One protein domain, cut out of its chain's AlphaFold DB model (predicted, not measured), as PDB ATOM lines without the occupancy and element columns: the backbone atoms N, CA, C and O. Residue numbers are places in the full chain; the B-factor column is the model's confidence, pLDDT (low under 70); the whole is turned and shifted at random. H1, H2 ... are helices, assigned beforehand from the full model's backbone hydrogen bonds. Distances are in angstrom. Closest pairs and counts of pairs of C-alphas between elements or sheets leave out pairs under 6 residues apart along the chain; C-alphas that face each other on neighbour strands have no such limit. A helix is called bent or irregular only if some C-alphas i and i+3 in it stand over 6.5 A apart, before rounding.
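This is residues 1 to 158 of the 158 residues of an uncharacterized protein of Alistipes finegoldii (UniProt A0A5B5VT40). A loose body of helices gathers around H5a, the first arm of a long bent helix: H1, H3 and H4 pack on H5a, and H2 packs on H3. The second arm, H5b, leads away from this body, with residues 117 to 126 and 129 to 132 sticking out, and H6 turns back beyond it without touching any helix. The 158 printed residues hold six named helices, H1 to H6 in chain order, and no named strand; the class is all helix. The whole is loose, with a radius of gyration of the C-alphas of 21.8 A, and only just elongated, spanning 72 by 36 by 30 A.

Find C-alpha 2 at (20.957, -37.948, -18.697), where H1, residues 2 to 25, begins. By its hydrogen bonds it was assigned as one helix, but it is bent: C-alphas 12 and 15 are 7.0 A apart. Its arms are H1a, residues 2 to 12, and H1b, residues 15 to 25, at a steep tilt of 40 degrees. Read on to H2, residues 36 to 53, 25.0 A long, then H3, residues 61 to 74, 20.1 A, and H4, residues 77 to 86. H4 is neither bent nor irregular, but only just: C-alphas 83 and 86 are 6.0 A apart. H5, residues 94 to 132, starts at C-alpha 94 (-1.126, -55.546, -32.291); it too was assigned as one helix by its hydrogen bonds but is bent, with C-alphas 113 and 116 6.7 A apart. Its arms are H5a, residues 94 to 113, 28.5 A, and H5b, residues 116 to 132, 23.9 A, at a steep tilt of 43 degrees. H6, residues 141 to 156, 23.0 A, ends at C-alpha 156 (22.424, -2.690, -39.369).

Start at the hub, H5, and look along H5a. H1a touches its residues 102 to 110, closest at the C-alphas of Gly 12 and Ala 106, 4.3 A. H4 and H5a form a helical hairpin at a steep tilt of 43 degrees, with the closest C-alphas those of Pro 78 and Tyr 101, 6.1 A. H3 touches residues 105 to 113 of H5a at a shallow tilt of 17 degrees, opposite ways; the closest C-alphas are those of Gln 67 and Ile 112, 6.5 A. H2 and H3 form another helical hairpin, closest at the C-alphas of Asn 46 and Met 71, 6.2 A. H5b and H6 are apart. In the backbones of H1a, H1b, H2, H4, H5a, H5b and H6 every O i to N i+4 pair is within hydrogen-bond range; in H3, 9 of 10 are.

The C-alphas farthest apart, those of Asp 28 and Lys 142, are 71.6 A from each other. The printed part has no cut; no link is long, and H3 to H4 is tight. Mean pLDDT of the printed part is 72.8, with 49 residues under 70, among them residues 49 to 66.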
ATOM      1  N   MET A   1      23.038 -34.562 -21.057       59.06
ATOM      2  CA  MET A   1      23.033 -36.006 -21.380       59.06
ATOM      3  C   MET A   1      21.902 -36.768 -20.678       59.06
ATOM      4  O   MET A   1      20.903 -36.996 -21.341       59.06
ATOM      5  N   LEU A   2      21.956 -37.074 -19.368       62.75
ATOM      6  CA  LEU A   2      20.957 -37.948 -18.697       62.75
ATOM      7  C   LEU A   2      19.482 -37.522 -18.890       62.75
ATOM      8  O   LEU A   2      18.614 -38.347 -19.147       62.75
ATOM      9  N   ARG A   3      19.203 -36.216 -18.828       64.38
ATOM     10  CA  ARG A   3      17.848 -35.658 -19.009       64.38
ATOM     11  C   ARG A   3      17.333 -35.778 -20.446       64.38
ATOM     12  O   ARG A   3      16.153 -36.018 -20.643       64.38
ATOM     13  N   ILE A   4      18.220 -35.638 -21.433       67.00
ATOM     14  CA  ILE A   4      17.883 -35.795 -22.856       67.00
ATOM     15  C   ILE A   4      17.527 -37.255 -23.125       67.00
ATOM     16  O   ILE A   4      16.506 -37.530 -23.738       67.00
ATOM     17  N   VAL A   5      18.324 -38.180 -22.586       69.94
ATOM     18  CA  VAL A   5      18.065 -39.623 -22.671       69.94
ATOM     19  C   VAL A   5      16.725 -39.984 -22.026       69.94
ATOM     20  O   VAL A   5      15.929 -40.682 -22.643       69.94
ATOM     21  N   ALA A   6      16.430 -39.462 -20.831       70.38
ATOM     22  CA  ALA A   6      15.153 -39.704 -20.160       70.38
ATOM     23  C   ALA A   6      13.954 -39.195 -20.981       70.38
ATOM     24  O   ALA A   6      12.966 -39.906 -21.134       70.38
ATOM     25  N   ILE A   7      14.058 -37.996 -21.560       71.69
ATOM     26  CA  ILE A   7      13.009 -37.439 -22.420       71.69
ATOM     27  C   ILE A   7      12.833 -38.282 -23.691       71.69
ATOM     28  O   ILE A   7      11.701 -38.558 -24.076       71.69
ATOM     29  N   THR A   8      13.928 -38.736 -24.309       71.75
ATOM     30  CA  THR A   8      13.886 -39.638 -25.469       71.75
ATOM     31  C   THR A   8      13.193 -40.957 -25.150       71.75
ATOM     32  O   THR A   8      12.396 -41.426 -25.954       71.75
ATOM     33  N   LEU A   9      13.447 -41.539 -23.975       73.81
ATOM     34  CA  LEU A   9      12.779 -42.769 -23.544       73.81
ATOM     35  C   LEU A   9      11.276 -42.549 -23.340       73.81
ATOM     36  O   LEU A   9      10.473 -43.321 -23.852       73.81
ATOM     37  N   ILE A  10      10.885 -41.463 -22.669       75.50
ATOM     38  CA  ILE A  10       9.469 -41.123 -22.458       75.50
ATOM     39  C   ILE A  10       8.757 -40.895 -23.802       75.50
ATOM     40  O   ILE A  10       7.638 -41.362 -23.994       75.50
ATOM     41  N   GLN A  11       9.415 -40.224 -24.751       71.50
ATOM     42  CA  GLN A  11       8.871 -39.957 -26.086       71.50
ATOM     43  C   GLN A  11       8.785 -41.198 -26.975       71.50
ATOM     44  O   GLN A  11       7.779 -41.398 -27.649       71.50
ATOM     45  N   GLY A  12       9.785 -42.077 -26.930       73.62
ATOM     46  CA  GLY A  12       9.732 -43.354 -27.641       73.62
ATOM     47  C   GLY A  12       8.651 -44.296 -27.102       73.62
ATOM     48  O   GLY A  12       8.099 -45.081 -27.862       73.62
ATOM     49  N   MET A  13       8.314 -44.204 -25.810       78.56
ATOM     50  CA  MET A  13       7.299 -45.056 -25.172       78.56
ATOM     51  C   MET A  13       5.881 -44.468 -25.187       78.56
ATOM     52  O   MET A  13       4.926 -45.168 -24.850       78.56
ATOM     53  N   LEU A  14       5.711 -43.210 -25.595       76.50
ATOM     54  CA  LEU A  14       4.401 -42.557 -25.693       76.50
ATOM     55  C   LEU A  14       3.399 -43.352 -26.556       76.50
ATOM     56  O   LEU A  14       2.275 -43.564 -26.096       76.50
ATOM     57  N   PRO A  15       3.783 -43.881 -27.736       74.69
ATOM     58  CA  PRO A  15       2.899 -44.736 -28.527       74.69
ATOM     59  C   PRO A  15       2.521 -46.052 -27.826       74.69
ATOM     60  O   PRO A  15       1.416 -46.551 -28.039       74.69
ATOM     61  N   ALA A  16       3.378 -46.595 -26.950       78.62
ATOM     62  CA  ALA A  16       3.084 -47.817 -26.195       78.62
ATOM     63  C   ALA A  16       1.956 -47.619 -25.186       78.62
ATOM     64  O   ALA A  16       1.071 -48.465 -25.093       78.62
ATOM     65  N   ILE A  17       1.953 -46.493 -24.467       77.50
ATOM     66  CA  ILE A  17       0.896 -46.174 -23.496       77.50
ATOM     67  C   ILE A  17      -0.465 -46.152 -24.202       77.50
ATOM     68  O   ILE A  17      -1.423 -46.755 -23.725       77.50
ATOM     69  N   PHE A  18      -0.539 -45.527 -25.379       72.00
ATOM     70  CA  PHE A  18      -1.775 -45.476 -26.159       72.00
ATOM     71  C   PHE A  18      -2.165 -46.817 -26.757       72.00
ATOM     72  O   PHE A  18      -3.332 -47.190 -26.673       72.00
ATOM     73  N   GLY A  19      -1.209 -47.554 -27.322       72.69
ATOM     74  CA  GLY A  19      -1.452 -48.900 -27.829       72.69
ATOM     75  C   GLY A  19      -2.034 -49.825 -26.759       72.69
ATOM     76  O   GLY A  19      -3.001 -50.535 -27.016       72.69
ATOM     77  N   LEU A  20      -1.504 -49.749 -25.535       78.06
ATOM     78  CA  LEU A  20      -1.983 -50.511 -24.382       78.06
ATOM     79  C   LEU A  20      -3.381 -50.081 -23.926       78.06
ATOM     80  O   LEU A  20      -4.242 -50.935 -23.737       78.06
ATOM     81  N   VAL A  21      -3.633 -48.774 -23.779       75.25
ATOM     82  CA  VAL A  21      -4.966 -48.254 -23.414       75.25
ATOM     83  C   VAL A  21      -6.006 -48.638 -24.466       75.25
ATOM     84  O   VAL A  21      -7.128 -49.007 -24.130       75.25
ATOM     85  N   PHE A  22      -5.636 -48.595 -25.744       71.88
ATOM     86  CA  PHE A  22      -6.530 -48.944 -26.840       71.88
ATOM     87  C   PHE A  22      -6.872 -50.437 -26.854       71.88
ATOM     88  O   PHE A  22      -8.046 -50.781 -26.972       71.88
ATOM     89  N   LEU A  23      -5.882 -51.311 -26.647       73.12
ATOM     90  CA  LEU A  23      -6.106 -52.750 -26.465       73.12
ATOM     91  C   LEU A  23      -6.962 -53.057 -25.229       73.12
ATOM     92  O   LEU A  23      -7.738 -54.007 -25.244       73.12
ATOM     93  N   TRP A  24      -6.851 -52.245 -24.176       75.75
ATOM     94  CA  TRP A  24      -7.648 -52.399 -22.960       75.75
ATOM     95  C   TRP A  24      -9.117 -52.005 -23.157       75.75
ATOM     96  O   TRP A  24     -10.009 -52.661 -22.630       75.75
ATOM     97  N   ILE A  25      -9.381 -50.961 -23.950       72.88
ATOM     98  CA  ILE A  25     -10.744 -50.521 -24.297       72.88
ATOM     99  C   ILE A  25     -11.369 -51.432 -25.364       72.88
ATOM    100  O   ILE A  25     -12.587 -51.612 -25.390       72.88
ATOM    101  N   LYS A  26     -10.556 -51.986 -26.267       66.44
ATOM    102  CA  LYS A  26     -11.021 -52.775 -27.408       66.44
ATOM    103  C   LYS A  26     -10.047 -53.929 -27.673       66.44
ATOM    104  O   LYS A  26      -9.072 -53.783 -28.404       66.44
ATOM    105  N   SER A  27     -10.334 -55.080 -27.067       62.22
ATOM    106  CA  SER A  27      -9.472 -56.271 -27.101       62.22
ATOM    107  C   SER A  27      -9.416 -56.965 -28.465       62.22
ATOM    108  O   SER A  27      -8.400 -57.569 -28.793       62.22
ATOM    109  N   ASP A  28     -10.468 -56.840 -29.283       64.19
ATOM    110  CA  ASP A  28     -10.610 -57.572 -30.556       64.19
ATOM    111  C   ASP A  28     -10.064 -56.808 -31.772       64.19
ATOM    112  O   ASP A  28     -10.440 -57.066 -32.918       64.19
ATOM    113  N   VAL A  29      -9.197 -55.816 -31.551       64.44
ATOM    114  CA  VAL A  29      -8.687 -54.996 -32.648       64.44
ATOM    115  C   VAL A  29      -7.441 -55.616 -33.260       64.44
ATOM    116  O   VAL A  29      -6.383 -55.688 -32.645       64.44
ATOM    117  N   THR A  30      -7.562 -56.000 -34.526       67.00
ATOM    118  CA  THR A  30      -6.462 -56.505 -35.358       67.00
ATOM    119  C   THR A  30      -5.586 -55.388 -35.929       67.00
ATOM    120  O   THR A  30      -4.453 -55.643 -36.331       67.00
ATOM    121  N   LEU A  31      -6.074 -54.141 -35.944       71.06
ATOM    122  CA  LEU A  31      -5.409 -53.002 -36.576       71.06
ATOM    123  C   LEU A  31      -5.501 -51.721 -35.737       71.06
ATOM    124  O   LEU A  31      -6.574 -51.137 -35.576       71.06
ATOM    125  N   ILE A  32      -4.359 -51.241 -35.245       71.81
ATOM    126  CA  ILE A  32      -4.265 -49.988 -34.493       71.81
ATOM    127  C   ILE A  32      -4.025 -48.852 -35.490       71.81
ATOM    128  O   ILE A  32      -2.889 -48.550 -35.856       71.81
ATOM    129  N   ALA A  33      -5.110 -48.232 -35.956       71.06
ATOM    130  CA  ALA A  33      -5.038 -47.065 -36.828       71.06
ATOM    131  C   ALA A  33      -4.681 -45.794 -36.027       71.06
ATOM    132  O   ALA A  33      -5.250 -45.567 -34.951       71.06
ATOM    133  N   PRO A  34      -3.800 -44.920 -36.544       66.56
ATOM    134  CA  PRO A  34      -3.474 -43.651 -35.908       66.56
ATOM    135  C   PRO A  34      -4.630 -42.664 -36.121       66.56
ATOM    136  O   PRO A  34      -4.679 -41.925 -37.103       66.56
ATOM    137  N   TRP A  35      -5.606 -42.677 -35.212       71.25
ATOM    138  CA  TRP A  35      -6.737 -41.746 -35.240       71.25
ATOM    139  C   TRP A  35      -6.286 -40.290 -34.999       71.25
ATOM    140  O   TRP A  35      -5.272 -40.063 -34.331       71.25
ATOM    141  N   PRO A  36      -7.066 -39.284 -35.451       66.12
ATOM    142  CA  PRO A  36      -6.795 -37.864 -35.205       66.12
ATOM    143  C   PRO A  36      -6.509 -37.528 -33.732       66.12
ATOM    144  O   PRO A  36      -5.731 -36.626 -33.441       66.12
ATOM    145  N   MET A  37      -7.086 -38.283 -32.795       63.66
ATOM    146  CA  MET A  37      -6.860 -38.114 -31.358       63.66
ATOM    147  C   MET A  37      -5.419 -38.453 -30.930       63.66
ATOM    148  O   MET A  37      -4.843 -37.724 -30.127       63.66
ATOM    149  N   LEU A  38      -4.812 -39.501 -31.505       69.75
ATOM    150  CA  LEU A  38      -3.412 -39.881 -31.261       69.75
ATOM    151  C   LEU A  38      -2.460 -38.809 -31.812       69.75
ATOM    152  O   LEU A  38      -1.521 -38.396 -31.137       69.75
ATOM    153  N   MET A  39      -2.754 -38.315 -33.018       71.62
ATOM    154  CA  MET A  39      -2.003 -37.236 -33.669       71.62
ATOM    155  C   MET A  39      -2.037 -35.947 -32.842       71.62
ATOM    156  O   MET A  39      -0.996 -35.361 -32.554       71.62
ATOM    157  N   LEU A  40      -3.228 -35.530 -32.399       67.31
ATOM    158  CA  LEU A  40      -3.400 -34.353 -31.548       67.31
ATOM    159  C   LEU A  40      -2.665 -34.509 -30.216       67.31
ATOM    160  O   LEU A  40      -2.032 -33.567 -29.751       67.31
ATOM    161  N   PHE A  41      -2.698 -35.694 -29.610       70.44
ATOM    162  CA  PHE A  41      -2.012 -35.923 -28.345       70.44
ATOM    163  C   PHE A  41      -0.486 -35.885 -28.488       70.44
ATOM    164  O   PHE A  41       0.182 -35.227 -27.692       70.44
ATOM    165  N   ILE A  42       0.071 -36.519 -29.527       73.62
ATOM    166  CA  ILE A  42       1.507 -36.440 -29.846       73.62
ATOM    167  C   ILE A  42       1.907 -34.988 -30.112       73.62
ATOM    168  O   ILE A  42       2.937 -34.531 -29.620       73.62
ATOM    169  N   PHE A  43       1.060 -34.226 -30.805       71.56
ATOM    170  CA  PHE A  43       1.264 -32.798 -31.010       71.56
ATOM    171  C   PHE A  43       1.313 -32.013 -29.693       71.56
ATOM    172  O   PHE A  43       2.259 -31.256 -29.476       71.56
ATOM    173  N   PHE A  44       0.354 -32.218 -28.785       70.75
ATOM    174  CA  PHE A  44       0.341 -31.549 -27.480       70.75
ATOM    175  C   PHE A  44       1.515 -31.973 -26.587       70.75
ATOM    176  O   PHE A  44       2.110 -31.123 -25.923       70.75
ATOM    177  N   ALA A  45       1.901 -33.250 -26.600       75.31
ATOM    178  CA  ALA A  45       3.071 -33.747 -25.878       75.31
ATOM    179  C   ALA A  45       4.370 -33.120 -26.413       75.31
ATOM    180  O   ALA A  45       5.206 -32.656 -25.633       75.31
ATOM    181  N   ASN A  46       4.511 -33.027 -27.737       75.25
ATOM    182  CA  ASN A  46       5.629 -32.343 -28.385       75.25
ATOM    183  C   ASN A  46       5.659 -30.850 -28.020       75.25
ATOM    184  O   ASN A  46       6.709 -30.327 -27.647       75.25
ATOM    185  N   LEU A  47       4.507 -30.171 -28.032       70.94
ATOM    186  CA  LEU A  47       4.361 -28.769 -27.615       70.94
ATOM    187  C   LEU A  47       4.747 -28.539 -26.151       70.94
ATOM    188  O   LEU A  47       5.439 -27.568 -25.845       70.94
ATOM    189  N   LEU A  48       4.344 -29.435 -25.248       73.38
ATOM    190  CA  LEU A  48       4.718 -29.370 -23.837       73.38
ATOM    191  C   LEU A  48       6.230 -29.502 -23.646       73.38
ATOM    192  O   LEU A  48       6.801 -28.788 -22.824       73.38
ATOM    193  N   ILE A  49       6.906 -30.344 -24.430       68.19
ATOM    194  CA  ILE A  49       8.370 -30.452 -24.377       68.19
ATOM    195  C   ILE A  49       9.052 -29.259 -25.037       68.19
ATOM    196  O   ILE A  49      10.082 -28.814 -24.545       68.19
ATOM    197  N   VAL A  50       8.495 -28.695 -26.102       66.00
ATOM    198  CA  VAL A  50       8.984 -27.424 -26.649       66.00
ATOM    199  C   VAL A  50       8.920 -26.333 -25.575       66.00
ATOM    200  O   VAL A  50       9.914 -25.652 -25.315       66.00
ATOM    201  N   ALA A  51       7.783 -26.220 -24.890       65.69
ATOM    202  CA  ALA A  51       7.568 -25.227 -23.845       65.69
ATOM    203  C   ALA A  51       8.459 -25.462 -22.611       65.69
ATOM    204  O   ALA A  51       9.081 -24.525 -22.109       65.69
ATOM    205  N   ALA A  52       8.563 -26.706 -22.131       65.62
ATOM    206  CA  ALA A  52       9.324 -27.049 -20.932       65.62
ATOM    207  C   ALA A  52      10.829 -27.213 -21.208       65.62
ATOM    208  O   ALA A  52      11.665 -26.720 -20.456       65.62
ATOM    209  N   GLY A  53      11.190 -27.886 -22.298       61.66
ATOM    210  CA  GLY A  53      12.547 -28.299 -22.657       61.66
ATOM    211  C   GLY A  53      13.446 -27.171 -23.163       61.66
ATOM    212  O   GLY A  53      14.650 -27.205 -22.908       61.66
ATOM    213  N   TRP A  54      12.904 -26.119 -23.790       63.28
ATOM    214  CA  TRP A  54      13.720 -24.997 -24.285       63.28
ATOM    215  C   TRP A  54      14.447 -24.215 -23.193       63.28
ATOM    216  O   TRP A  54      15.520 -23.667 -23.451       63.28
ATOM    217  N   LYS A  55      13.909 -24.184 -21.968       57.28
ATOM    218  CA  LYS A  55      14.589 -23.559 -20.824       57.28
ATOM    219  C   LYS A  55      15.782 -24.392 -20.340       57.28
ATOM    220  O   LYS A  55      16.741 -23.832 -19.822       57.28
ATOM    221  N   TYR A  56      15.738 -25.710 -20.537       56.91
ATOM    222  CA  TYR A  56      16.725 -26.649 -19.998       56.91
ATOM    223  C   TYR A  56      17.773 -27.116 -21.012       56.91
ATOM    224  O   TYR A  56      18.834 -27.575 -20.598       56.91
ATOM    225  N   LEU A  57      17.505 -26.998 -22.314       55.69
ATOM    226  CA  LEU A  57      18.421 -27.445 -23.370       55.69
ATOM    227  C   LEU A  57      19.459 -26.381 -23.784       55.69
ATOM    228  O   LEU A  57      20.358 -26.687 -24.556       55.69
ATOM    229  N   GLY A  58      19.370 -25.137 -23.289       56.81
ATOM    230  CA  GLY A  58      20.363 -24.087 -23.589       56.81
ATOM    231  C   GLY A  58      20.399 -23.638 -25.060       56.81
ATOM    232  O   GLY A  58      21.387 -23.073 -25.517       56.81
ATOM    233  N   VAL A  59      19.321 -23.896 -25.805       60.19
ATOM    234  CA  VAL A  59      19.254 -23.787 -27.270       60.19
ATOM    235  C   VAL A  59      19.030 -22.337 -27.728       60.19
ATOM    236  O   VAL A  59      18.236 -21.589 -27.132       60.19
ATOM    237  N   THR A  60      19.712 -21.927 -28.804       63.84
ATOM    238  CA  THR A  60      19.595 -20.578 -29.386       63.84
ATOM    239  C   THR A  60      18.218 -20.352 -30.032       63.84
ATOM    240  O   THR A  60      17.506 -21.295 -30.363       63.84
ATOM    241  N   ARG A  61      17.785 -19.092 -30.203       61.25
ATOM    242  CA  ARG A  61      16.422 -18.767 -30.682       61.25
ATOM    243  C   ARG A  61      16.112 -19.318 -32.089       61.25
ATOM    244  O   ARG A  61      14.957 -19.632 -32.351       61.25
ATOM    245  N   SER A  62      17.111 -19.450 -32.964       59.84
ATOM    246  CA  SER A  62      16.958 -20.035 -34.308       59.84
ATOM    247  C   SER A  62      16.804 -21.554 -34.268       59.84
ATOM    248  O   SER A  62      15.938 -22.106 -34.942       59.84
ATOM    249  N   ASP A  63      17.586 -22.224 -33.424       64.06
ATOM    250  CA  ASP A  63      17.527 -23.679 -33.257       64.06
ATOM    251  C   ASP A  63      16.184 -24.115 -32.657       64.06
ATOM    252  O   ASP A  63      15.639 -25.158 -33.014       64.06
ATOM    253  N   ARG A  64      15.589 -23.262 -31.809       67.75
ATOM    254  CA  ARG A  64      14.221 -23.439 -31.304       67.75
ATOM    255  C   ARG A  64      13.199 -23.497 -32.438       67.75
ATOM    256  O   ARG A  64      12.379 -24.405 -32.469       67.75
ATOM    257  N   GLN A  65      13.253 -22.570 -33.394       66.12
ATOM    258  CA  GLN A  65      12.305 -22.564 -34.515       66.12
ATOM    259  C   GLN A  65      12.444 -23.813 -35.393       66.12
ATOM    260  O   GLN A  65      11.434 -24.429 -35.725       66.12
ATOM    261  N   ALA A  66      13.674 -24.232 -35.705       67.19
ATOM    262  CA  ALA A  66      13.916 -25.453 -36.471       67.19
ATOM    263  C   ALA A  66      13.399 -26.704 -35.736       67.19
ATOM    264  O   ALA A  66      12.704 -27.523 -36.331       67.19
ATOM    265  N   GLN A  67      13.658 -26.819 -34.430       70.00
ATOM    266  CA  GLN A  67      13.141 -27.924 -33.619       70.00
ATOM    267  C   GLN A  67      11.609 -27.924 -33.529       70.00
ATOM    268  O   GLN A  67      11.011 -28.988 -33.624       70.00
ATOM    269  N   ALA A  68      10.961 -26.761 -33.397       71.56
ATOM    270  CA  ALA A  68       9.498 -26.675 -33.384       71.56
ATOM    271  C   ALA A  68       8.878 -27.149 -34.708       71.56
ATOM    272  O   ALA A  68       7.908 -27.902 -34.692       71.56
ATOM    273  N   ILE A  69       9.457 -26.749 -35.844       71.94
ATOM    274  CA  ILE A  69       9.004 -27.185 -37.173       71.94
ATOM    275  C   ILE A  69       9.174 -28.699 -37.326       71.94
ATOM    276  O   ILE A  69       8.268 -29.383 -37.797       71.94
ATOM    277  N   LEU A  70      10.310 -29.241 -36.892       72.50
ATOM    278  CA  LEU A  70      10.559 -30.678 -36.957       72.50
ATOM    279  C   LEU A  70       9.631 -31.474 -36.027       72.50
ATOM    280  O   LEU A  70       9.156 -32.537 -36.411       72.50
ATOM    281  N   MET A  71       9.313 -30.952 -34.839       73.31
ATOM    282  CA  MET A  71       8.340 -31.572 -33.932       73.31
ATOM    283  C   MET A  71       6.901 -31.499 -34.454       73.31
ATOM    284  O   MET A  71       6.110 -32.399 -34.175       73.31
ATOM    285  N   PHE A  72       6.560 -30.461 -35.223       73.25
ATOM    286  CA  PHE A  72       5.302 -30.408 -35.966       73.25
ATOM    287  C   PHE A  72       5.260 -31.497 -37.042       73.25
ATOM    288  O   PHE A  72       4.267 -32.207 -37.159       73.25
ATOM    289  N   LEU A  73       6.360 -31.693 -37.777       74.44
ATOM    290  CA  LEU A  73       6.476 -32.788 -38.742       74.44
ATOM    291  C   LEU A  73       6.348 -34.165 -38.070       74.44
ATOM    292  O   LEU A  73       5.693 -35.052 -38.611       74.44
ATOM    293  N   ALA A  74       6.928 -34.324 -36.877       76.31
ATOM    294  CA  ALA A  74       6.891 -35.565 -36.106       76.31
ATOM    295  C   ALA A  74       5.471 -35.996 -35.703       76.31
ATOM    296  O   ALA A  74       5.251 -37.168 -35.430       76.31
ATOM    297  N   VAL A  75       4.484 -35.092 -35.712       76.56
ATOM    298  CA  VAL A  75       3.071 -35.455 -35.496       76.56
ATOM    299  C   VAL A  75       2.580 -36.454 -36.534       76.56
ATOM    300  O   VAL A  75       1.754 -37.298 -36.211       76.56
ATOM    301  N   PHE A  76       3.090 -36.377 -37.763       77.56
ATOM    302  CA  PHE A  76       2.682 -37.244 -38.863       77.56
ATOM    303  C   PHE A  76       3.411 -38.591 -38.880       77.56
ATOM    304  O   PHE A  76       3.067 -39.449 -39.692       77.56
ATOM    305  N   GLU A  77       4.385 -38.802 -37.992       77.94
ATOM    306  CA  GLU A  77       5.161 -40.042 -37.916       77.94
ATOM    307  C   GLU A  77       4.262 -41.286 -37.765       77.94
ATOM    308  O   GLU A  77       4.403 -42.193 -38.588       77.94
ATOM    309  N   PRO A  78       3.247 -41.321 -36.878       76.94
ATOM    310  CA  PRO A  78       2.383 -42.493 -36.759       76.94
ATOM    311  C   PRO A  78       1.588 -42.781 -38.035       76.94
ATOM    312  O   PRO A  78       1.333 -43.934 -38.361       76.94
ATOM    313  N   LEU A  79       1.210 -41.753 -38.802       78.75
ATOM    314  CA  LEU A  79       0.535 -41.932 -40.093       78.75
ATOM    315  C   LEU A  79       1.482 -42.551 -41.121       78.75
ATOM    316  O   LEU A  79       1.059 -43.388 -41.917       78.75
ATOM    317  N   LEU A  80       2.747 -42.137 -41.103       77.69
ATOM    318  CA  LEU A  80       3.779 -42.680 -41.974       77.69
ATOM    319  C   LEU A  80       4.056 -44.150 -41.630       77.69
ATOM    320  O   LEU A  80       4.004 -44.999 -42.515       77.69
ATOM    321  N   THR A  81       4.251 -44.460 -40.348       76.69
ATOM    322  CA  THR A  81       4.490 -45.822 -39.852       76.69
ATOM    323  C   THR A  81       3.303 -46.740 -40.134       76.69
ATOM    324  O   THR A  81       3.489 -47.855 -40.619       76.69
ATOM    325  N   TYR A  82       2.076 -46.246 -39.960       76.56
ATOM    326  CA  TYR A  82       0.872 -46.974 -40.352       76.56
ATOM    327  C   TYR A  82       0.839 -47.280 -41.854       76.56
ATOM    328  O   TYR A  82       0.598 -48.419 -42.243       76.56
ATOM    329  N   LYS A  83       1.105 -46.287 -42.712       78.12
ATOM    330  CA  LYS A  83       1.045 -46.474 -44.169       78.12
ATOM    331  C   LYS A  83       2.147 -47.379 -44.712       78.12
ATOM    332  O   LYS A  83       1.868 -48.167 -45.604       78.12
ATOM    333  N   VAL A  84       3.369 -47.250 -44.200       75.19
ATOM    334  CA  VAL A  84       4.548 -47.954 -44.730       75.19
ATOM    335  C   VAL A  84       4.650 -49.382 -44.198       75.19
ATOM    336  O   VAL A  84       5.008 -50.279 -44.946       75.19
ATOM    337  N   LEU A  85       4.366 -49.611 -42.912       70.56
ATOM    338  CA  LEU A  85       4.657 -50.901 -42.269       70.56
ATOM    339  C   LEU A  85       3.416 -51.763 -42.017       70.56
ATOM    340  O   LEU A  85       3.541 -52.980 -41.885       70.56
ATOM    341  N   ILE A  86       2.233 -51.149 -41.926       68.69
ATOM    342  CA  ILE A  86       1.019 -51.814 -41.430       68.69
ATOM    343  C   ILE A  86      -0.068 -51.903 -42.518       68.69
ATOM    344  O   ILE A  86      -0.751 -52.918 -42.627       68.69
ATOM    345  N   ALA A  87      -0.227 -50.876 -43.359       65.12
ATOM    346  CA  ALA A  87      -1.280 -50.829 -44.377       65.12
ATOM    347  C   ALA A  87      -1.007 -51.704 -45.619       65.12
ATOM    348  O   ALA A  87      -1.952 -52.032 -46.332       65.12
ATOM    349  N   GLU A  88       0.237 -52.133 -45.864       61.41
ATOM    350  CA  GLU A  88       0.604 -53.015 -46.992       61.41
ATOM    351  C   GLU A  88       0.198 -54.498 -46.802       61.41
ATOM    352  O   GLU A  88       0.657 -55.376 -47.527       61.41
ATOM    353  N   GLY A  89      -0.707 -54.805 -45.865       55.00
ATOM    354  CA  GLY A  89      -1.303 -56.143 -45.732       55.00
ATOM    355  C   GLY A  89      -0.497 -57.121 -44.876       55.00
ATOM    356  O   GLY A  89      -0.661 -58.336 -44.987       55.00
ATOM    357  N   THR A  90       0.370 -56.615 -44.001       58.12
ATOM    358  CA  THR A  90       1.092 -57.448 -43.041       58.12
ATOM    359  C   THR A  90       0.149 -57.834 -41.893       58.12
ATOM    360  O   THR A  90      -0.395 -56.984 -41.192       58.12
ATOM    361  N   ASN A  91      -0.059 -59.138 -41.669       66.56
ATOM    362  CA  ASN A  91      -0.783 -59.664 -40.501       66.56
ATOM    363  C   ASN A  91       0.069 -59.502 -39.223       66.56
ATOM    364  O   ASN A  91       0.449 -60.479 -38.579       66.56
ATOM    365  N   LEU A  92       0.452 -58.268 -38.889       72.62
ATOM    366  CA  LEU A  92       1.227 -57.965 -37.693       72.62
ATOM    367  C   LEU A  92       0.310 -58.017 -36.481       72.62
ATOM    368  O   LEU A  92      -0.739 -57.373 -36.455       72.62
ATOM    369  N   THR A  93       0.735 -58.742 -35.449       81.00
ATOM    370  CA  THR A  93       0.031 -58.712 -34.168       81.00
ATOM    371  C   THR A  93       0.004 -57.278 -33.621       81.00
ATOM    372  O   THR A  93       0.947 -56.512 -33.857       81.00
ATOM    373  N   PRO A  94      -1.028 -56.894 -32.853       76.44
ATOM    374  CA  PRO A  94      -1.126 -55.546 -32.291       76.44
ATOM    375  C   PRO A  94       0.109 -55.136 -31.474       76.44
ATOM    376  O   PRO A  94       0.531 -53.985 -31.511       76.44
ATOM    377  N   TRP A  95       0.761 -56.094 -30.810       79.81
ATOM    378  CA  TRP A  95       2.017 -55.888 -30.087       79.81
ATOM    379  C   TRP A  95       3.171 -55.442 -30.986       79.81
ATOM    380  O   TRP A  95       3.924 -54.537 -30.626       79.81
ATOM    381  N   VAL A  96       3.292 -56.041 -32.171       81.38
ATOM    382  CA  VAL A  96       4.326 -55.660 -33.140       81.38
ATOM    383  C   VAL A  96       4.000 -54.303 -33.763       81.38
ATOM    384  O   VAL A  96       4.903 -53.490 -33.929       81.38
ATOM    385  N   GLN A  97       2.719 -53.998 -34.005       78.25
ATOM    386  CA  GLN A  97       2.300 -52.665 -34.455       78.25
ATOM    387  C   GLN A  97       2.703 -51.581 -33.442       78.25
ATOM    388  O   GLN A  97       3.290 -50.568 -33.818       78.25
ATOM    389  N   ILE A  98       2.474 -51.819 -32.144       79.56
ATOM    390  CA  ILE A  98       2.892 -50.907 -31.068       79.56
ATOM    391  C   ILE A  98       4.412 -50.726 -31.052       79.56
ATOM    392  O   ILE A  98       4.892 -49.595 -30.949       79.56
ATOM    393  N   ALA A  99       5.174 -51.815 -31.182       83.06
ATOM    394  CA  ALA A  99       6.630 -51.749 -31.241       83.06
ATOM    395  C   ALA A  99       7.118 -50.920 -32.443       83.06
ATOM    396  O   ALA A  99       8.024 -50.101 -32.284       83.06
ATOM    397  N   CYS A 100       6.487 -51.064 -33.615       82.00
ATOM    398  CA  CYS A 100       6.790 -50.266 -34.804       82.00
ATOM    399  C   CYS A 100       6.524 -48.772 -34.579       82.00
ATOM    400  O   CYS A 100       7.393 -47.958 -34.885       82.00
ATOM    401  N   TYR A 101       5.382 -48.408 -33.986       80.19
ATOM    402  CA  TYR A 101       5.093 -47.010 -33.644       80.19
ATOM    403  C   TYR A 101       6.103 -46.434 -32.645       80.19
ATOM    404  O   TYR A 101       6.555 -45.305 -32.801       80.19
ATOM    405  N   CYS A 102       6.511 -47.211 -31.637       83.12
ATOM    406  CA  CYS A 102       7.531 -46.773 -30.682       83.12
ATOM    407  C   CYS A 102       8.895 -46.572 -31.353       83.12
ATOM    408  O   CYS A 102       9.590 -45.594 -31.077       83.12
ATOM    409  N   ALA A 103       9.279 -47.487 -32.247       82.19
ATOM    410  CA  ALA A 103      10.541 -47.420 -32.971       82.19
ATOM    411  C   ALA A 103      10.601 -46.203 -33.904       82.19
ATOM    412  O   ALA A 103      11.599 -45.482 -33.903       82.19
ATOM    413  N   GLY A 104       9.534 -45.946 -34.664       80.81
ATOM    414  CA  GLY A 104       9.472 -44.807 -35.573       80.81
ATOM    415  C   GLY A 104       9.453 -43.464 -34.832       80.81
ATOM    416  O   GLY A 104      10.256 -42.578 -35.142       80.81
ATOM    417  N   GLN A 105       8.677 -43.359 -33.748       78.06
ATOM    418  CA  GLN A 105       8.666 -42.172 -32.890       78.06
ATOM    419  C   GLN A 105      10.037 -41.913 -32.244       78.06
ATOM    420  O   GLN A 105      10.523 -40.779 -32.231       78.06
ATOM    421  N   ALA A 106      10.709 -42.959 -31.750       80.69
ATOM    422  CA  ALA A 106      12.058 -42.847 -31.198       80.69
ATOM    423  C   ALA A 106      13.084 -42.416 -32.259       80.69
ATOM    424  O   ALA A 106      13.933 -41.566 -31.980       80.69
ATOM    425  N   ALA A 107      12.999 -42.951 -33.481       79.81
ATOM    426  CA  ALA A 107      13.894 -42.597 -34.580       79.81
ATOM    427  C   ALA A 107      13.761 -41.116 -34.972       79.81
ATOM    428  O   ALA A 107      14.762 -40.399 -35.086       79.81
ATOM    429  N   VAL A 108      12.528 -40.619 -35.101       79.12
ATOM    430  CA  VAL A 108      12.274 -39.198 -35.369       79.12
ATOM    431  C   VAL A 108      12.750 -38.336 -34.201       79.12
ATOM    432  O   VAL A 108      13.442 -37.340 -34.400       79.12
ATOM    433  N   TRP A 109      12.495 -38.741 -32.960       75.81
ATOM    434  CA  TRP A 109      12.945 -37.974 -31.801       75.81
ATOM    435  C   TRP A 109      14.472 -37.849 -31.717       75.81
ATOM    436  O   TRP A 109      15.008 -36.758 -31.498       75.81
ATOM    437  N   VAL A 110      15.195 -38.950 -31.933       74.56
ATOM    438  CA  VAL A 110      16.663 -38.952 -31.954       74.56
ATOM    439  C   VAL A 110      17.182 -38.048 -33.070       74.56
ATOM    440  O   VAL A 110      18.079 -37.246 -32.828       74.56
ATOM    441  N   THR A 111      16.605 -38.086 -34.270       74.38
ATOM    442  CA  THR A 111      17.065 -37.213 -35.365       74.38
ATOM    443  C   THR A 111      16.849 -35.725 -35.071       74.38
ATOM    444  O   THR A 111      17.733 -34.920 -35.361       74.38
ATOM    445  N   ILE A 112      15.744 -35.348 -34.425       72.94
ATOM    446  CA  ILE A 112      15.440 -33.946 -34.089       72.94
ATOM    447  C   ILE A 112      16.314 -33.429 -32.944       72.94
ATOM    448  O   ILE A 112      16.821 -32.306 -33.001       72.94
ATOM    449  N   VAL A 113      16.471 -34.229 -31.888       71.94
ATOM    450  CA  VAL A 113      17.137 -33.789 -30.656       71.94
ATOM    451  C   VAL A 113      18.641 -34.024 -30.710       71.94
ATOM    452  O   VAL A 113      19.405 -33.132 -30.348       71.94
ATOM    453  N   TRP A 114      19.080 -35.187 -31.193       69.31
ATOM    454  CA  TRP A 114      20.503 -35.524 -31.278       69.31
ATOM    455  C   TRP A 114      21.144 -35.102 -32.597       69.31
ATOM    456  O   TRP A 114      22.347 -34.862 -32.620       69.31
ATOM    457  N   GLY A 115      20.387 -34.973 -33.690       71.12
ATOM    458  CA  GLY A 115      20.927 -34.562 -34.993       71.12
ATOM    459  C   GLY A 115      21.759 -33.270 -34.948       71.12
ATOM    460  O   GLY A 115      22.878 -33.262 -35.473       71.12
ATOM    461  N   PRO A 116      21.299 -32.194 -34.282       68.75
ATOM    462  CA  PRO A 116      22.078 -30.965 -34.121       68.75
ATOM    463  C   PRO A 116      23.376 -31.164 -33.323       68.75
ATOM    464  O   PRO A 116      24.420 -30.630 -33.690       68.75
ATOM    465  N   GLU A 117      23.341 -31.967 -32.261       68.94
ATOM    466  CA  GLU A 117      24.500 -32.211 -31.392       68.94
ATOM    467  C   GLU A 117      25.544 -33.102 -32.089       68.94
ATOM    468  O   GLU A 117      26.739 -32.800 -32.088       68.94
ATOM    469  N   ILE A 118      25.085 -34.140 -32.794       67.88
ATOM    470  CA  ILE A 118      25.915 -35.035 -33.608       67.88
ATOM    471  C   ILE A 118      26.536 -34.274 -34.788       67.88
ATOM    472  O   ILE A 118      27.741 -34.368 -35.029       67.88
ATOM    473  N   SER A 119      25.741 -33.496 -35.528       68.19
ATOM    474  CA  SER A 119      26.248 -32.709 -36.661       68.19
ATOM    475  C   SER A 119      27.235 -31.628 -36.216       68.19
ATOM    476  O   SER A 119      28.276 -31.461 -36.856       68.19
ATOM    477  N   GLY A 120      26.971 -30.956 -35.090       71.25
ATOM    478  CA  GLY A 120      27.896 -30.011 -34.466       71.25
ATOM    479  C   GLY A 120      29.224 -30.670 -34.097       71.25
ATOM    480  O   GLY A 120      30.286 -30.161 -34.458       71.25
ATOM    481  N   TYR A 121      29.176 -31.854 -33.487       73.69
ATOM    482  CA  TYR A 121      30.363 -32.644 -33.166       73.69
ATOM    483  C   TYR A 121      31.187 -33.021 -34.407       73.69
ATOM    484  O   TYR A 121      32.414 -32.888 -34.411       73.69
ATOM    485  N   PHE A 122      30.536 -33.449 -35.493       69.56
ATOM    486  CA  PHE A 122      31.225 -33.768 -36.747       69.56
ATOM    487  C   PHE A 122      31.832 -32.536 -37.421       69.56
ATOM    488  O   PHE A 122      32.966 -32.600 -37.902       69.56
ATOM    489  N   MET A 123      31.110 -31.413 -37.440       74.31
ATOM    490  CA  MET A 123      31.616 -30.136 -37.950       74.31
ATOM    491  C   MET A 123      32.846 -29.684 -37.164       74.31
ATOM    492  O   MET A 123      33.853 -29.314 -37.769       74.31
ATOM    493  N   GLN A 124      32.791 -29.783 -35.836       75.88
ATOM    494  CA  GLN A 124      33.893 -29.424 -34.954       75.88
ATOM    495  C   GLN A 124      35.105 -30.329 -35.181       75.88
ATOM    496  O   GLN A 124      36.181 -29.826 -35.477       75.88
ATOM    497  N   ARG A 125      34.924 -31.655 -35.227       78.00
ATOM    498  CA  ARG A 125      36.000 -32.597 -35.583       78.00
ATOM    499  C   ARG A 125      36.620 -32.317 -36.948       78.00
ATOM    500  O   ARG A 125      37.830 -32.462 -37.121       78.00
ATOM    501  N   ARG A 126      35.808 -31.966 -37.949       82.38
ATOM    502  CA  ARG A 126      36.302 -31.637 -39.292       82.38
ATOM    503  C   ARG A 126      37.097 -30.335 -39.279       82.38
ATOM    504  O   ARG A 126      38.091 -30.234 -39.990       82.38
ATOM    505  N   TRP A 127      36.664 -29.358 -38.487       78.94
ATOM    506  CA  TRP A 127      37.371 -28.098 -38.304       78.94
ATOM    507  C   TRP A 127      38.695 -28.297 -37.566       78.94
ATOM    508  O   TRP A 127      39.726 -27.841 -38.051       78.94
ATOM    509  N   ASP A 128      38.684 -29.064 -36.478       82.19
ATOM    510  CA  ASP A 128      39.874 -29.413 -35.705       82.19
ATOM    511  C   ASP A 128      40.887 -30.156 -36.571       82.19
ATOM    512  O   ASP A 128      42.061 -29.807 -36.573       82.19
ATOM    513  N   LYS A 129      40.443 -31.108 -37.404       83.88
ATOM    514  CA  LYS A 129      41.319 -31.775 -38.381       83.88
ATOM    515  C   LYS A 129      41.990 -30.795 -39.342       83.88
ATOM    516  O   LYS A 129      43.178 -30.940 -39.591       83.88
ATOM    517  N   LYS A 130      41.252 -29.804 -39.856       83.88
ATOM    518  CA  LYS A 130      41.804 -28.767 -40.748       83.88
ATOM    519  C   LYS A 130      42.775 -27.832 -40.040       83.88
ATOM    520  O   LYS A 130      43.666 -27.277 -40.673       83.88
ATOM    521  N   VAL A 131      42.586 -27.623 -38.740       82.69
ATOM    522  CA  VAL A 131      43.506 -26.804 -37.953       82.69
ATOM    523  C   VAL A 131      44.779 -27.574 -37.626       82.69
ATOM    524  O   VAL A 131      45.878 -27.060 -37.812       82.69
ATOM    525  N   LEU A 132      44.636 -28.830 -37.204       81.81
ATOM    526  CA  LEU A 132      45.753 -29.719 -36.893       81.81
ATOM    527  C   LEU A 132      46.591 -30.059 -38.135       81.81
ATOM    528  O   LEU A 132      47.797 -30.239 -38.009       81.81
ATOM    529  N   SER A 133      45.989 -30.105 -39.328       82.75
ATOM    530  CA  SER A 133      46.714 -30.279 -40.595       82.75
ATOM    531  C   SER A 133      47.404 -29.006 -41.098       82.75
ATOM    532  O   SER A 133      48.081 -29.045 -42.121       82.75
ATOM    533  N   GLY A 134      47.217 -27.867 -40.424       82.75
ATOM    534  CA  GLY A 134      47.762 -26.575 -40.841       82.75
ATOM    535  C   GLY A 134      47.034 -25.913 -42.019       82.75
ATOM    536  O   GLY A 134      47.378 -24.784 -42.363       82.75
ATOM    537  N   GLU A 135      46.004 -26.548 -42.602       82.88
ATOM    538  CA  GLU A 135      45.169 -25.962 -43.671       82.88
ATOM    539  C   GLU A 135      44.420 -24.708 -43.207       82.88
ATOM    540  O   GLU A 135      44.117 -23.815 -44.001       82.88
ATOM    541  N   LYS A 136      44.071 -24.645 -41.920       76.81
ATOM    542  CA  LYS A 136      43.398 -23.501 -41.309       76.81
ATOM    543  C   LYS A 136      44.109 -23.091 -40.031       76.81
ATOM    544  O   LYS A 136      44.489 -23.926 -39.224       76.81
ATOM    545  N   LYS A 137      44.230 -21.788 -39.799       80.12
ATOM    546  CA  LYS A 137      44.690 -21.246 -38.516       80.12
ATOM    547  C   LYS A 137      43.506 -20.704 -37.733       80.12
ATOM    548  O   LYS A 137      42.529 -20.236 -38.319       80.12
ATOM    549  N   PHE A 138      43.592 -20.770 -36.407       76.44
ATOM    550  CA  PHE A 138      42.665 -20.023 -35.569       76.44
ATOM    551  C   PHE A 138      42.881 -18.525 -35.818       76.44
ATOM    552  O   PHE A 138      44.032 -18.082 -35.795       76.44
ATOM    553  N   PRO A 139      41.813 -17.752 -36.077       75.00
ATOM    554  CA  PRO A 139      41.939 -16.311 -36.227       75.00
ATOM    555  C   PRO A 139      42.473 -15.714 -34.927       75.00
ATOM    556  O   PRO A 139      42.113 -16.150 -33.827       75.00
ATOM    557  N   SER A 140      43.330 -14.704 -35.046       79.31
ATOM    558  CA  SER A 140      43.796 -13.972 -33.876       79.31
ATOM    559  C   SER A 140      42.625 -13.240 -33.210       79.31
ATOM    560  O   SER A 140      41.621 -12.901 -33.843       79.31
ATOM    561  N   ARG A 141      42.744 -12.950 -31.909       79.75
ATOM    562  CA  ARG A 141      41.684 -12.263 -31.146       79.75
ATOM    563  C   ARG A 141      41.249 -10.941 -31.798       79.75
ATOM    564  O   ARG A 141      40.073 -10.600 -31.723       79.75
ATOM    565  N   LYS A 142      42.181 -10.211 -32.424       84.31
ATOM    566  CA  LYS A 142      41.899  -8.948 -33.124       84.31
ATOM    567  C   LYS A 142      41.082  -9.178 -34.395       84.31
ATOM    568  O   LYS A 142      40.030  -8.568 -34.544       84.31
ATOM    569  N   GLU A 143      41.504 -10.118 -35.237       81.19
ATOM    570  CA  GLU A 143      40.786 -10.472 -36.471       81.19
ATOM    571  C   GLU A 143      39.366 -10.966 -36.176       81.19
ATOM    572  O   GLU A 143      38.416 -10.570 -36.846       81.19
ATOM    573  N   PHE A 144      39.193 -11.764 -35.117       82.00
ATOM    574  CA  PHE A 144      37.872 -12.239 -34.712       82.00
ATOM    575  C   PHE A 144      36.941 -11.099 -34.269       82.00
ATOM    576  O   PHE A 144      35.745 -11.123 -34.570       82.00
ATOM    577  N   LEU A 145      37.467 -10.110 -33.540       83.75
ATOM    578  CA  LEU A 145      36.694  -8.953 -33.083       83.75
ATOM    579  C   LEU A 145      36.304  -8.044 -34.253       83.75
ATOM    580  O   LEU A 145      35.126  -7.702 -34.367       83.75
ATOM    581  N   GLU A 146      37.240  -7.746 -35.157       87.06
ATOM    582  CA  GLU A 146      36.959  -6.967 -36.368       87.06
ATOM    583  C   GLU A 146      35.921  -7.650 -37.264       87.06
ATOM    584  O   GLU A 146      35.002  -7.003 -37.769       87.06
ATOM    585  N   GLU A 147      36.006  -8.970 -37.448       83.12
ATOM    586  CA  GLU A 147      35.030  -9.702 -38.256       83.12
ATOM    587  C   GLU A 147      33.634  -9.690 -37.610       83.12
ATOM    588  O   GLU A 147      32.614  -9.549 -38.295       83.12
ATOM    589  N   ARG A 148      33.565  -9.763 -36.273       81.94
ATOM    590  CA  ARG A 148      32.311  -9.617 -35.518       81.94
ATOM    591  C   ARG A 148      31.695  -8.234 -35.701       81.94
ATOM    592  O   ARG A 148      30.476  -8.137 -35.861       81.94
ATOM    593  N   GLU A 149      32.513  -7.187 -35.669       82.69
ATOM    594  CA  GLU A 149      32.078  -5.807 -35.882       82.69
ATOM    595  C   GLU A 149      31.603  -5.583 -37.316       82.69
ATOM    596  O   GLU A 149      30.501  -5.068 -37.505       82.69
ATOM    597  N   ARG A 150      32.329  -6.087 -38.324       82.44
ATOM    598  CA  ARG A 150      31.889  -6.048 -39.732       82.44
ATOM    599  C   ARG A 150      30.548  -6.756 -39.929       82.44
ATOM    600  O   ARG A 150      29.649  -6.199 -40.559       82.44
ATOM    601  N   ARG A 151      30.356  -7.940 -39.335       80.81
ATOM    602  CA  ARG A 151      29.074  -8.675 -39.391       80.81
ATOM    603  C   ARG A 151      27.940  -7.975 -38.640       80.81
ATOM    604  O   ARG A 151      26.778  -8.160 -39.005       80.81
ATOM    605  N   ARG A 152      28.232  -7.213 -37.580       78.69
ATOM    606  CA  ARG A 152      27.233  -6.357 -36.917       78.69
ATOM    607  C   ARG A 152      26.882  -5.165 -37.800       78.69
ATOM    608  O   ARG A 152      25.703  -4.954 -38.045       78.69
ATOM    609  N   ALA A 153      27.871  -4.461 -38.343       78.50
ATOM    610  CA  ALA A 153      27.667  -3.311 -39.222       78.50
ATOM    611  C   ALA A 153      26.868  -3.669 -40.489       78.50
ATOM    612  O   ALA A 153      25.980  -2.925 -40.893       78.50
ATOM    613  N   GLN A 154      27.110  -4.845 -41.076       74.19
ATOM    614  CA  GLN A 154      26.315  -5.356 -42.200       74.19
ATOM    615  C   GLN A 154      24.870  -5.702 -41.818       74.19
ATOM    616  O   GLN A 154      23.981  -5.579 -42.654       74.19
ATOM    617  N   ARG A 155      24.615  -6.108 -40.567       67.56
ATOM    618  CA  ARG A 155      23.260  -6.389 -40.069       67.56
ATOM    619  C   ARG A 155      22.433  -5.131 -39.804       67.56
ATOM    620  O   ARG A 155      21.220  -5.232 -39.824       67.56
ATOM    621  N   TYR A 156      23.080  -3.992 -39.557       62.78
ATOM    622  CA  TYR A 156      22.424  -2.690 -39.369       62.78
ATOM    623  C   TYR A 156      22.215  -1.912 -40.678       62.78
ATOM    624  O   TYR A 156      21.500  -0.919 -40.685       62.78
ATOM    625  N   LYS A 157      22.840  -2.345 -41.781       58.56
ATOM    626  CA  LYS A 157      22.657  -1.760 -43.122       58.56
ATOM    627  C   LYS A 157      21.518  -2.397 -43.929       58.56
ATOM    628  O   LYS A 157      21.303  -1.989 -45.067       58.56
ATOM    629  N   LYS A 158      20.853  -3.414 -43.385       49.31
ATOM    630  CA  LYS A 158      19.770  -4.161 -44.028       49.31
ATOM    631  C   LYS A 158      18.477  -3.921 -43.268       49.31
ATOM    632  O   LYS A 158      17.434  -3.857 -43.942       49.31
TER     633      LYS A 158